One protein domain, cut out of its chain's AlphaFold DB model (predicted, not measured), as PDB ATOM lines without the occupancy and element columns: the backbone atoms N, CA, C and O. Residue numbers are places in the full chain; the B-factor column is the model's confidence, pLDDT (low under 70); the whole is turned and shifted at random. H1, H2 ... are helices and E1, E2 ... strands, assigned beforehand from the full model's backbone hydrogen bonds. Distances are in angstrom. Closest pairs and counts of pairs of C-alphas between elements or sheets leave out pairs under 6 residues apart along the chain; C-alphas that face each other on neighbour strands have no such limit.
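This is residues 8 to 103 of the 104 residues of an uncharacterized protein of Lachnospiraceae bacterium A2 (UniProt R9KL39). The main picture is a twisted slab of five antiparallel strands, with the longest helix, H4, packed loosely on one side of it through residues 97 to 101. The link of residues 30 to 38 loops out over the other side, the short helices H2 and H3 lie towards one end of the slab, and residues 8 to 13 of H1 stick out beyond that end. The printed part has 96 residues, with four named helices and five named strands in the order H1 H2 E1 E2 E3 E4 E5 H3 H4, and the class is mixed, helices and strands. The sheet order E1 - E2 - E3 - E4 - E5 follows the chain. The whole is compact, with a radius of gyration of the C-alphas of 13.4 A, and elongated, spanning 42 by 26 by 21 A.

H1, residues 8 to 17, is not on the sheet, and its residues 8 to 13 stand free. H2, residues 19 to 23, meets H1 only through their link and only grazes the sheet, with residues 21 to 22; its C-alpha of Leu 21 is 7.0 A from that of Tyr 40. E1, residues 27 to 29, and E2, residues 39 to 46, form a hairpin at 122 degrees, with N 29 and O 39 within hydrogen-bond range at 2.8 A. E2 and E3, residues 50 to 57, form a hairpin at 161 degrees, with N 44 and O 52 at 2.8 A. E3 and E4, residues 62 to 69, form a hairpin at 164 degrees, with N 53 and O 66 at 2.8 A. E4 and E5, residues 74 to 81, form a hairpin at 170 degrees, with N 65 and O 78 at 2.9 A. The five strands make a meander, each the antiparallel neighbour of the one before; E1 and E5 are the edge strands. H3, residues 85 to 88, is not on the sheet. H4, residues 90 to 102, touches H3 only at the corner, with its residues 92 to 96 alone; the closest C-alphas, of Val 86 and Phe 93, are 4.9 A apart. H4 only grazes the sheet, with residues 97 to 101; the C-alphas of Leu 65 and Ile 101 are 7.8 A apart. H2 and H4 are close but not clearly touching, the closest C-alphas being those of Phe 20 and Glu 90, 6.1 A apart. In H1, H2 and H4 every O i to N i+4 pair is within hydrogen-bond range; H3 is too short for such a pair.

H1 begins at C-alpha 8, (171.996, 158.570, 151.639), and is 14.1 A long. E2, E3, E4 and E5 measure 21.2 A, 22.8 A, 23.3 A and 21.4 A, E3 beginning at C-alpha 50, (164.184, 121.970, 139.859). H4, 18.2 A long, ends at C-alpha 102, (151.398, 128.909, 140.403). H2, E1 and H3 are short, at 6.5 A, 6.2 A and 5.3 A.

The C-alphas of Lys 9 and Glu 48 are the two farthest apart, 43.0 A. The printed part has no cut and no long link; the link from E1 to E2, 9 residues, is short and the others are tight. The mean pLDDT of the printed part is 83.0, with residues 8 to 17, residues 30 to 37 and residue 103 under 70.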
ATOM      1  N   PHE A   8     171.892 159.492 150.503       48.62
ATOM      2  CA  PHE A   8     171.996 158.570 151.639       48.62
ATOM      3  C   PHE A   8     170.660 158.294 152.343       48.62
ATOM      4  O   PHE A   8     170.411 157.158 152.730       48.62
ATOM      5  N   LYS A   9     169.804 159.308 152.508       50.06
ATOM      6  CA  LYS A   9     168.460 159.156 153.085       50.06
ATOM      7  C   LYS A   9     167.527 158.419 152.128       50.06
ATOM      8  O   LYS A   9     166.753 157.593 152.593       50.06
ATOM      9  N   ASP A  10     167.662 158.645 150.822       50.94
ATOM     10  CA  ASP A  10     166.896 157.913 149.805       50.94
ATOM     11  C   ASP A  10     167.259 156.422 149.798       50.94
ATOM     12  O   ASP A  10     166.376 155.568 149.777       50.94
ATOM     13  N   ASN A  11     168.551 156.093 149.922       49.56
ATOM     14  CA  ASN A  11     169.002 154.704 150.066       49.56
ATOM     15  C   ASN A  11     168.555 154.068 151.391       49.56
ATOM     16  O   ASN A  11     168.215 152.887 151.411       49.56
ATOM     17  N   LEU A  12     168.526 154.831 152.491       52.22
ATOM     18  CA  LEU A  12     168.019 154.340 153.777       52.22
ATOM     19  C   LEU A  12     166.513 154.050 153.709       52.22
ATOM     20  O   LEU A  12     166.066 153.016 154.198       52.22
ATOM     21  N   ASN A  13     165.746 154.941 153.075       52.22
ATOM     22  CA  ASN A  13     164.308 154.783 152.879       52.22
ATOM     23  C   ASN A  13     163.983 153.611 151.954       52.22
ATOM     24  O   ASN A  13     163.087 152.848 152.279       52.22
ATOM     25  N   LEU A  14     164.728 153.407 150.864       54.38
ATOM     26  CA  LEU A  14     164.555 152.241 149.986       54.38
ATOM     27  C   LEU A  14     164.871 150.919 150.707       54.38
ATOM     28  O   LEU A  14     164.151 149.937 150.533       54.38
ATOM     29  N   GLY A  15     165.920 150.895 151.537       56.78
ATOM     30  CA  GLY A  15     166.259 149.730 152.361       56.78
ATOM     31  C   GLY A  15     165.213 149.422 153.439       56.78
ATOM     32  O   GLY A  15     164.999 148.258 153.764       56.78
ATOM     33  N   LEU A  16     164.533 150.448 153.965       60.38
ATOM     34  CA  LEU A  16     163.429 150.300 154.918       60.38
ATOM     35  C   LEU A  16     162.107 149.926 154.232       60.38
ATOM     36  O   LEU A  16     161.379 149.084 154.747       60.38
ATOM     37  N   GLN A  17     161.811 150.519 153.073       67.88
ATOM     38  CA  GLN A  17     160.563 150.326 152.330       67.88
ATOM     39  C   GLN A  17     160.400 148.881 151.845       67.88
ATOM     40  O   GLN A  17     159.294 148.357 151.854       67.88
ATOM     41  N   TYR A  18     161.504 148.216 151.496       78.19
ATOM     42  CA  TYR A  18     161.500 146.817 151.053       78.19
ATOM     43  C   TYR A  18     162.164 145.871 152.054       78.19
ATOM     44  O   TYR A  18     162.603 144.781 151.688       78.19
ATOM     45  N   ALA A  19     162.226 146.263 153.331       83.44
ATOM     46  CA  ALA A  19     162.762 145.414 154.392       83.44
ATOM     47  C   ALA A  19     162.029 144.062 154.478       83.44
ATOM     48  O   ALA A  19     162.634 143.056 154.850       83.44
ATOM     49  N   PHE A  20     160.759 144.011 154.065       88.00
ATOM     50  CA  PHE A  20     159.990 142.772 154.000       88.00
ATOM     51  C   PHE A  20     160.599 141.736 153.044       88.00
ATOM     52  O   PHE A  20     160.595 140.553 153.358       88.00
ATOM     53  N   LEU A  21     161.226 142.139 151.928       90.06
ATOM     54  CA  LEU A  21     161.900 141.194 151.025       90.06
ATOM     55  C   LEU A  21     163.057 140.484 151.738       90.06
ATOM     56  O   LEU A  21     163.265 139.286 151.558       90.06
ATOM     57  N   ILE A  22     163.770 141.200 152.609       87.69
ATOM     58  CA  ILE A  22     164.828 140.617 153.438       87.69
ATOM     59  C   ILE A  22     164.226 139.644 154.461       87.69
ATOM     60  O   ILE A  22     164.756 138.548 154.638       87.69
ATOM     61  N   ASN A  23     163.097 139.999 155.087       88.25
ATOM     62  CA  ASN A  23     162.382 139.118 156.022       88.25
ATOM     63  C   ASN A  23     161.889 137.831 155.344       88.25
ATOM     64  O   ASN A  23     161.974 136.752 155.929       88.25
ATOM     65  N   LEU A  24     161.459 137.926 154.083       88.94
ATOM     66  CA  LEU A  24     161.082 136.791 153.239       88.94
ATOM     67  C   LEU A  24     162.290 135.960 152.766       88.94
ATOM     68  O   LEU A  24     162.118 134.952 152.073       88.94
ATOM     69  N   GLY A  25     163.513 136.346 153.139       89.38
ATOM     70  CA  GLY A  25     164.744 135.612 152.860       89.38
ATOM     71  C   GLY A  25     165.409 135.960 151.529       89.38
ATOM     72  O   GLY A  25     166.342 135.260 151.130       89.38
ATOM     73  N   PHE A  26     164.966 137.016 150.843       90.75
ATOM     74  CA  PHE A  26     165.675 137.508 149.668       90.75
ATOM     75  C   PHE A  26     166.974 138.208 150.068       90.75
ATOM     76  O   PHE A  26     167.068 138.889 151.092       90.75
ATOM     77  N   LYS A  27     167.983 138.088 149.210       88.56
ATOM     78  CA  LYS A  27     169.271 138.767 149.351       88.56
ATOM     79  C   LYS A  27     169.423 139.774 148.230       88.56
ATOM     80  O   LYS A  27     169.194 139.447 147.073       88.56
ATOM     81  N   TYR A  28     169.801 141.002 148.562       85.81
ATOM     82  CA  TYR A  28     170.059 141.996 147.529       85.81
ATOM     83  C   TYR A  28     171.368 141.675 146.805       85.81
ATOM     84  O   TYR A  28     172.434 141.652 147.422       85.81
ATOM     85  N   GLU A  29     171.288 141.478 145.494       81.88
ATOM     86  CA  GLU A  29     172.435 141.257 144.626       81.88
ATOM     87  C   GLU A  29     172.542 142.370 143.588       81.88
ATOM     88  O   GLU A  29     171.587 142.732 142.900       81.88
ATOM     89  N   LYS A  30     173.747 142.932 143.475       68.75
ATOM     90  CA  LYS A  30     174.060 143.962 142.490       68.75
ATOM     91  C   LYS A  30     174.690 143.297 141.273       68.75
ATOM     92  O   LYS A  30     175.777 142.741 141.390       68.75
ATOM     93  N   SER A  31     174.019 143.386 140.127       60.03
ATOM     94  CA  SER A  31     174.521 142.918 138.822       60.03
ATOM     95  C   SER A  31     174.877 141.424 138.730       60.03
ATOM     96  O   SER A  31     175.557 141.037 137.786       60.03
ATOM     97  N   ASN A  32     174.404 140.604 139.674       53.34
ATOM     98  CA  ASN A  32     174.623 139.152 139.734       53.34
ATOM     99  C   ASN A  32     173.320 138.345 139.884       53.34
ATOM    100  O   ASN A  32     173.377 137.124 139.976       53.34
ATOM    101  N   GLY A  33     172.151 138.999 139.874       55.34
ATOM    102  CA  GLY A  33     170.888 138.278 139.754       55.34
ATOM    103  C   GLY A  33     170.791 137.553 138.410       55.34
ATOM    104  O   GLY A  33     171.624 137.746 137.514       55.34
ATOM    105  N   ILE A  34     169.751 136.736 138.245       60.69
ATOM    106  CA  ILE A  34     169.504 136.039 136.977       60.69
ATOM    107  C   ILE A  34     169.515 137.056 135.828       60.69
ATOM    108  O   ILE A  34     168.928 138.136 135.931       60.69
ATOM    109  N   ASN A  35     170.209 136.720 134.738       59.19
ATOM    110  CA  ASN A  35     170.364 137.566 133.550       59.19
ATOM    111  C   ASN A  35     171.035 138.938 133.799       59.19
ATOM    112  O   ASN A  35     170.857 139.868 133.012       59.19
ATOM    113  N   GLY A  36     171.842 139.084 134.859       65.06
ATOM    114  CA  GLY A  36     172.638 140.294 135.119       65.06
ATOM    115  C   GLY A  36     171.850 141.453 135.734       65.06
ATOM    116  O   GLY A  36     172.347 142.583 135.806       65.06
ATOM    117  N   MET A  37     170.625 141.191 136.193       68.50
ATOM    118  CA  MET A  37     169.775 142.194 136.825       68.50
ATOM    119  C   MET A  37     170.165 142.430 138.284       68.50
ATOM    120  O   MET A  37     170.653 141.542 138.983       68.50
ATOM    121  N   SER A  38     169.983 143.673 138.737       79.94
ATOM    122  CA  SER A  38     170.136 144.026 140.150       79.94
ATOM    123  C   SER A  38     168.785 143.925 140.836       79.94
ATOM    124  O   SER A  38     167.790 144.418 140.308       79.94
ATOM    125  N   GLY A  39     168.747 143.313 142.010       86.44
ATOM    126  CA  GLY A  39     167.496 143.117 142.726       86.44
ATOM    127  C   GLY A  39     167.647 142.233 143.951       86.44
ATOM    128  O   GLY A  39     168.737 141.793 144.306       86.44
ATOM    129  N   TYR A  40     166.523 141.986 144.603       89.75
ATOM    130  CA  TYR A  40     166.389 141.023 145.680       89.75
ATOM    131  C   TYR A  40     166.210 139.637 145.069       89.75
ATOM    132  O   TYR A  40     165.239 139.396 144.358       89.75
ATOM    133  N   VAL A  41     167.152 138.739 145.336       90.88
ATOM    134  CA  VAL A  41     167.211 137.393 144.768       90.88
ATOM    135  C   VAL A  41     166.889 136.357 145.837       90.88
ATOM    136  O   VAL A  41     167.390 136.429 146.963       90.88
ATOM    137  N   LYS A  42     166.061 135.378 145.482       91.38
ATOM    138  CA  LYS A  42     165.793 134.177 146.275       91.38
ATOM    139  C   LYS A  42     165.666 132.989 145.336       91.38
ATOM    140  O   LYS A  42     165.029 133.102 144.293       91.38
ATOM    141  N   SER A  43     166.249 131.860 145.716       90.00
ATOM    142  CA  SER A  43     165.995 130.576 145.071       90.00
ATOM    143  C   SER A  43     165.119 129.702 145.963       90.00
ATOM    144  O   SER A  43     165.186 129.764 147.195       90.00
ATOM    145  N   ILE A  44     164.263 128.917 145.325       89.56
ATOM    146  CA  ILE A  44     163.384 127.939 145.948       89.56
ATOM    147  C   ILE A  44     163.565 126.639 145.174       89.56
ATOM    148  O   ILE A  44     163.427 126.616 143.954       89.56
ATOM    149  N   ASN A  45     163.860 125.557 145.888       87.00
ATOM    150  CA  ASN A  45     163.881 124.233 145.280       87.00
ATOM    151  C   ASN A  45     162.439 123.790 145.042       87.00
ATOM    152  O   ASN A  45     161.651 123.684 145.988       87.00
ATOM    153  N   HIS A  46     162.103 123.555 143.780       72.31
ATOM    154  CA  HIS A  46     160.831 123.001 143.362       72.31
ATOM    155  C   HIS A  46     161.051 121.512 143.060       72.31
ATOM    156  O   HIS A  46     161.726 121.131 142.108       72.31
ATOM    157  N   ASN A  47     160.519 120.646 143.924       72.25
ATOM    158  CA  ASN A  47     160.838 119.212 143.947       72.25
ATOM    159  C   ASN A  47     162.346 118.931 144.162       72.25
ATOM    160  O   ASN A  47     163.107 119.804 144.573       72.25
ATOM    161  N   GLU A  48     162.778 117.682 143.965       76.62
ATOM    162  CA  GLU A  48     164.174 117.265 144.193       76.62
ATOM    163  C   GLU A  48     165.133 117.658 143.054       76.62
ATOM    164  O   GLU A  48     166.328 117.399 143.165       76.62
ATOM    165  N   ILE A  49     164.629 118.226 141.950       85.81
ATOM    166  CA  ILE A  49     165.409 118.396 140.713       85.81
ATOM    167  C   ILE A  49     165.253 119.753 140.021       85.81
ATOM    168  O   ILE A  49     165.983 119.985 139.060       85.81
ATOM    169  N   GLU A  50     164.348 120.636 140.454       88.50
ATOM    170  CA  GLU A  50     164.184 121.970 139.859       88.50
ATOM    171  C   GLU A  50     164.534 123.067 140.867       88.50
ATOM    172  O   GLU A  50     164.278 122.955 142.070       88.50
ATOM    173  N   VAL A  51     165.096 124.157 140.360       90.62
ATOM    174  CA  VAL A  51     165.408 125.361 141.120       90.62
ATOM    175  C   VAL A  51     164.717 126.528 140.435       90.62
ATOM    176  O   VAL A  51     165.072 126.926 139.326       90.62
ATOM    177  N   LEU A  52     163.743 127.106 141.130       91.44
ATOM    178  CA  LEU A  52     163.150 128.372 140.741       91.44
ATOM    179  C   LEU A  52     163.959 129.481 141.386       91.44
ATOM    180  O   LEU A  52     164.035 129.551 142.616       91.44
ATOM    181  N   TRP A  53     164.484 130.400 140.586       91.75
ATOM    182  CA  TRP A  53     164.949 131.663 141.123       91.75
ATOM    183  C   TRP A  53     164.104 132.863 140.748       91.75
ATOM    184  O   TRP A  53     163.555 132.991 139.655       91.75
ATOM    185  N   ILE A  54     164.005 133.738 141.740       92.50
ATOM    186  CA  ILE A  54     163.096 134.861 141.816       92.50
ATOM    187  C   ILE A  54     163.966 136.088 142.025       92.50
ATOM    188  O   ILE A  54     164.659 136.199 143.037       92.50
ATOM    189  N   THR A  55     163.941 137.008 141.067       92.88
ATOM    190  CA  THR A  55     164.627 138.298 141.160       92.88
ATOM    191  C   THR A  55     163.587 139.406 141.172       92.88
ATOM    192  O   THR A  55     162.899 139.627 140.181       92.88
ATOM    193  N   VAL A  56     163.481 140.111 142.293       91.31
ATOM    194  CA  VAL A  56     162.559 141.230 142.497       91.31
ATOM    195  C   VAL A  56     163.347 142.529 142.371       91.31
ATOM    196  O   VAL A  56     164.277 142.776 143.138       91.31
ATOM    197  N   ASN A  57     162.966 143.385 141.430       90.25
ATOM    198  CA  ASN A  57     163.469 144.746 141.302       90.25
ATOM    199  C   ASN A  57     162.337 145.731 141.641       90.25
ATOM    200  O   ASN A  57     161.541 146.081 140.766       90.25
ATOM    201  N   PRO A  58     162.247 146.207 142.898       86.44
ATOM    202  CA  PRO A  58     161.183 147.121 143.309       86.44
ATOM    203  C   PRO A  58     161.269 148.500 142.646       86.44
ATOM    204  O   PRO A  58     160.253 149.169 142.501       86.44
ATOM    205  N   GLN A  59     162.464 148.931 142.219       85.19
ATOM    206  CA  GLN A  59     162.648 150.228 141.557       85.19
ATOM    207  C   GLN A  59     162.016 150.234 140.164       85.19
ATOM    208  O   GLN A  59     161.375 151.205 139.772       85.19
ATOM    209  N   GLU A  60     162.172 149.132 139.434       88.06
ATOM    210  CA  GLU A  60     161.540 148.938 138.126       88.06
ATOM    211  C   GLU A  60     160.133 148.341 138.231       88.06
ATOM    212  O   GLU A  60     159.411 148.297 137.235       88.06
ATOM    213  N   ARG A  61     159.731 147.917 139.438       91.44
ATOM    214  CA  ARG A  61     158.512 147.151 139.722       91.44
ATOM    215  C   ARG A  61     158.424 145.917 138.830       91.44
ATOM    216  O   ARG A  61     157.437 145.715 138.127       91.44
ATOM    217  N   LYS A  62     159.480 145.106 138.846       92.31
ATOM    218  CA  LYS A  62     159.579 143.874 138.060       92.31
ATOM    219  C   LYS A  62     159.920 142.674 138.922       92.31
ATOM    220  O   LYS A  62     160.749 142.778 139.827       92.31
ATOM    221  N   VAL A  63     159.329 141.532 138.590       92.81
ATOM    222  CA  VAL A  63     159.791 140.216 139.034       92.81
ATOM    223  C   VAL A  63     160.203 139.398 137.827       92.81
ATOM    224  O   VAL A  63     159.464 139.312 136.848       92.81
ATOM    225  N   HIS A  64     161.366 138.769 137.936       92.94
ATOM    226  CA  HIS A  64     161.849 137.774 136.993       92.94
ATOM    227  C   HIS A  64     161.858 136.420 137.678       92.94
ATOM    228  O   HIS A  64     162.436 136.263 138.755       92.94
ATOM    229  N   LEU A  65     161.210 135.465 137.030       92.69
ATOM    230  CA  LEU A  65     161.164 134.073 137.423       92.69
ATOM    231  C   LEU A  65     161.959 133.278 136.395       92.69
ATOM    232  O   LEU A  65     161.719 133.405 135.194       92.69
ATOM    233  N   TYR A  66     162.894 132.467 136.859       91.44
ATOM    234  CA  TYR A  66     163.681 131.582 136.012       91.44
ATOM    235  C   TYR A  66     163.758 130.228 136.691       91.44
ATOM    236  O   TYR A  66     164.304 130.105 137.788       91.44
ATOM    237  N   ASN A  67     163.147 129.240 136.053       91.31
ATOM    238  CA  ASN A  67     163.154 127.866 136.510       91.31
ATOM    239  C   ASN A  67     164.172 127.082 135.693       91.31
ATOM    240  O   ASN A  67     164.191 127.156 134.461       91.31
ATOM    241  N   GLU A  68     164.992 126.306 136.378       92.44
ATOM    242  CA  GLU A  68     165.986 125.440 135.764       92.44
ATOM    243  C   GLU A  68     166.064 124.099 136.480       92.44
ATOM    244  O   GLU A  68     165.590 123.940 137.603       92.44
ATOM    245  N   TRP A  69     166.692 123.125 135.835       90.12
ATOM    246  CA  TRP A  69     167.110 121.912 136.526       90.12
ATOM    247  C   TRP A  69     168.258 122.207 137.503       90.12
ATOM    248  O   TRP A  69     169.135 123.012 137.199       90.12
ATOM    249  N   ASP A  70     168.332 121.484 138.622       86.12
ATOM    250  CA  ASP A  70     169.420 121.596 139.615       86.12
ATOM    251  C   ASP A  70     170.801 121.228 139.026       86.12
ATOM    252  O   ASP A  70     171.847 121.719 139.443       86.12
ATOM    253  N   PHE A  71     170.819 120.407 137.972       83.38
ATOM    254  CA  PHE A  71     172.018 120.094 137.180       83.38
ATOM    255  C   PHE A  71     172.273 121.082 136.024       83.38
ATOM    256  O   PHE A  71     173.162 120.858 135.196       83.38
ATOM    257  N   GLY A  72     171.513 122.174 135.981       78.56
ATOM    258  CA  GLY A  72     171.549 123.206 134.957       78.56
ATOM    259  C   GLY A  72     170.648 122.909 133.756       78.56
ATOM    260  O   GLY A  72     170.444 121.763 133.351       78.56
ATOM    261  N   GLY A  73     170.147 123.986 133.150       84.88
ATOM    262  CA  GLY A  73     169.314 123.962 131.948       84.88
ATOM    263  C   GLY A  73     167.962 124.623 132.189       84.88
ATOM    264  O   GLY A  73     167.196 124.165 133.033       84.88
ATOM    265  N   GLU A  74     167.675 125.679 131.422       91.38
ATOM    266  CA  GLU A  74     166.420 126.433 131.499       91.38
ATOM    267  C   GLU A  74     165.219 125.523 131.212       91.38
ATOM    268  O   GLU A  74     165.150 124.861 130.173       91.38
ATOM    269  N   LEU A  75     164.262 125.524 132.137       90.38
ATOM    270  CA  LEU A  75     162.931 124.960 131.947       90.38
ATOM    271  C   LEU A  75     161.998 126.010 131.358       90.38
ATOM    272  O   LEU A  75     161.327 125.767 130.356       90.38
ATOM    273  N   TRP A  76     161.966 127.181 131.992       92.00
ATOM    274  CA  TRP A  76     161.193 128.327 131.545       92.00
ATOM    275  C   TRP A  76     161.661 129.605 132.243       92.00
ATOM    276  O   TRP A  76     162.260 129.572 133.318       92.00
ATOM    277  N   GLN A  77     161.316 130.749 131.653       92.75
ATOM    278  CA  GLN A  77     161.504 132.064 132.260       92.75
ATOM    279  C   GLN A  77     160.290 132.963 132.014       92.75
ATOM    280  O   GLN A  77     159.651 132.880 130.963       92.75
ATOM    281  N   ARG A  78     159.958 133.812 132.988       92.88
ATOM    282  CA  ARG A  78     158.822 134.743 132.936       92.88
ATOM    283  C   ARG A  78     159.185 136.070 133.600       92.88
ATOM    284  O   ARG A  78     159.985 136.116 134.532       92.88
ATOM    285  N   GLU A  79     158.583 137.152 133.119       93.62
ATOM    286  CA  GLU A  79     158.722 138.496 133.683       93.62
ATOM    287  C   GLU A  79     157.335 139.084 133.936       93.62
ATOM    288  O   GLU A  79     156.467 139.037 133.062       93.62
ATOM    289  N   TYR A  80     157.152 139.671 135.116       94.81
ATOM    290  CA  TYR A  80     155.903 140.298 135.527       94.81
ATOM    291  C   TYR A  80     156.147 141.711 136.044       94.81
ATOM    292  O   TYR A  80     157.122 141.974 136.752       94.81
ATOM    293  N   GLY A  81     155.232 142.622 135.710       95.12
ATOM    294  CA  GLY A  81     155.165 143.940 136.331       95.12
ATOM    295  C   GLY A  81     154.454 143.851 137.676       95.12
ATOM    296  O   GLY A  81     153.346 143.325 137.744       95.12
ATOM    297  N   ILE A  82     155.074 144.376 138.729       93.69
ATOM    298  CA  ILE A  82     154.511 144.398 140.078       93.69
ATOM    299  C   ILE A  82     153.548 145.589 140.184       93.69
ATOM    300  O   ILE A  82     153.960 146.729 139.922       93.69
ATOM    301  N   PRO A  83     152.278 145.366 140.562       94.06
ATOM    302  CA  PRO A  83     151.374 146.455 140.907       94.06
ATOM    303  C   PRO A  83     151.935 147.310 142.058       94.06
ATOM    304  O   PRO A  83     152.697 146.832 142.897       94.06
ATOM    305  N   GLN A  84     151.613 148.605 142.078       87.19
ATOM    306  CA  GLN A  84     152.173 149.533 143.071       87.19
ATOM    307  C   GLN A  84     151.712 149.191 144.494       87.19
ATOM    308  O   GLN A  84     152.520 149.188 145.414       87.19
ATOM    309  N   ASP A  85     150.425 148.894 144.630       88.88
ATOM    310  CA  ASP A  85     149.739 148.444 145.841       88.88
ATOM    311  C   ASP A  85     150.380 147.179 146.424       88.88
ATOM    312  O   ASP A  85     150.710 147.136 147.606       88.88
ATOM    313  N   VAL A  86     150.716 146.218 145.561       91.56
ATOM    314  CA  VAL A  86     151.365 144.959 145.951       91.56
ATOM    315  C   VAL A  86     152.739 145.182 146.605       91.56
ATOM    316  O   VAL A  86     153.129 144.422 147.483       91.56
ATOM    317  N   LEU A  87     153.488 146.229 146.236       88.00
ATOM    318  CA  LEU A  87     154.780 146.546 146.874       88.00
ATOM    319  C   LEU A  87     154.654 147.258 148.227       88.00
ATOM    320  O   LEU A  87     155.658 147.407 148.926       88.00
ATOM    321  N   GLU A  88     153.462 147.727 148.586       87.06
ATOM    322  CA  GLU A  88     153.211 148.465 149.827       87.06
ATOM    323  C   GLU A  88     152.790 147.542 150.983       87.06
ATOM    324  O   GLU A  88     152.783 147.970 152.140       87.06
ATOM    325  N   SER A  89     152.501 146.267 150.694       88.31
ATOM    326  CA  SER A  89     152.036 145.272 151.661       88.31
ATOM    327  C   SER A  89     152.758 143.935 151.485       88.31
ATOM    328  O   SER A  89     152.690 143.309 150.434       88.31
ATOM    329  N   GLU A  90     153.426 143.456 152.542       89.69
ATOM    330  CA  GLU A  90     154.127 142.163 152.528       89.69
ATOM    331  C   GLU A  90     153.178 140.996 152.217       89.69
ATOM    332  O   GLU A  90     153.540 140.111 151.448       89.69
ATOM    333  N   SER A  91     151.962 140.998 152.774       92.12
ATOM    334  CA  SER A  91     150.999 139.920 152.523       92.12
ATOM    335  C   SER A  91     150.485 139.940 151.088       92.12
ATOM    336  O   SER A  91     150.443 138.895 150.453       92.12
ATOM    337  N   GLU A  92     150.160 141.123 150.553       93.88
ATOM    338  CA  GLU A  92     149.704 141.241 149.160       93.88
ATOM    339  C   GLU A  92     150.824 140.879 148.184       93.88
ATOM    340  O   GLU A  92     150.565 140.240 147.168       93.88
ATOM    341  N   PHE A  93     152.076 141.224 148.509       94.00
ATOM    342  CA  PHE A  93     153.239 140.788 147.746       94.00
ATOM    343  C   PHE A  93     153.367 139.268 147.694       94.00
ATOM    344  O   PHE A  93     153.613 138.721 146.620       94.00
ATOM    345  N   VAL A  94     153.225 138.594 148.837       93.38
ATOM    346  CA  VAL A  94     153.326 137.132 148.913       93.38
ATOM    347  C   VAL A  94     152.191 136.471 148.138       93.38
ATOM    348  O   VAL A  94     152.476 135.633 147.288       93.38
ATOM    349  N   ASP A  95     150.945 136.893 148.360       94.69
ATOM    350  CA  ASP A  95     149.777 136.337 147.668       94.69
ATOM    351  C   ASP A  95     149.905 136.517 146.144       94.69
ATOM    352  O   ASP A  95     149.735 135.569 145.377       94.69
ATOM    353  N   TRP A  96     150.297 137.715 145.696       95.44
ATOM    354  CA  TRP A  96     150.526 138.000 144.278       95.44
ATOM    355  C   TRP A  96     151.674 137.170 143.689       95.44
ATOM    356  O   TRP A  96     151.563 136.661 142.573       95.44
ATOM    357  N   LEU A  97     152.790 137.025 144.410       94.19
ATOM    358  CA  LEU A  97     153.938 136.258 143.929       94.19
ATOM    359  C   LEU A  97     153.597 134.769 143.797       94.19
ATOM    360  O   LEU A  97     153.978 134.154 142.800       94.19
ATOM    361  N   ASP A  98     152.853 134.212 144.755       93.06
ATOM    362  CA  ASP A  98     152.375 132.829 144.707       93.06
ATOM    363  C   ASP A  98     151.447 132.600 143.503       93.06
ATOM    364  O   ASP A  98     151.589 131.593 142.806       93.06
ATOM    365  N   GLU A  99     150.565 133.553 143.179       93.69
ATOM    366  CA  GLU A  99     149.736 133.497 141.965       93.69
ATOM    367  C   GLU A  99     150.575 133.515 140.677       93.69
ATOM    368  O   GLU A  99     150.296 132.754 139.750       93.69
ATOM    369  N   MET A 100     151.618 134.349 140.599       93.06
ATOM    370  CA  MET A 100     152.480 134.418 139.409       93.06
ATOM    371  C   MET A 100     153.332 133.153 139.223       93.06
ATOM    372  O   MET A 100     153.643 132.785 138.087       93.06
ATOM    373  N   ILE A 101     153.722 132.496 140.321       89.62
ATOM    374  CA  ILE A 101     154.472 131.233 140.292       89.62
ATOM    375  C   ILE A 101     153.547 130.057 139.953       89.62
ATOM    376  O   ILE A 101     153.923 129.203 139.154       89.62
ATOM    377  N   GLY A 102     152.357 130.004 140.560       83.69
ATOM    378  CA  GLY A 102     151.398 128.909 140.403       83.69
ATOM    379  C   GLY A 102     150.484 129.015 139.180       83.69
ATOM    380  O   GLY A 102     149.771 128.060 138.877       83.69
ATOM    381  N   GLY A 103     150.469 130.156 138.491       69.44
ATOM    382  CA  GLY A 103     149.677 130.350 137.281       69.44
ATOM    383  C   GLY A 103     150.229 129.541 136.108       69.44
ATOM    384  O   GLY A 103     151.324 129.835 135.627       69.44
TER     385      GLY A 103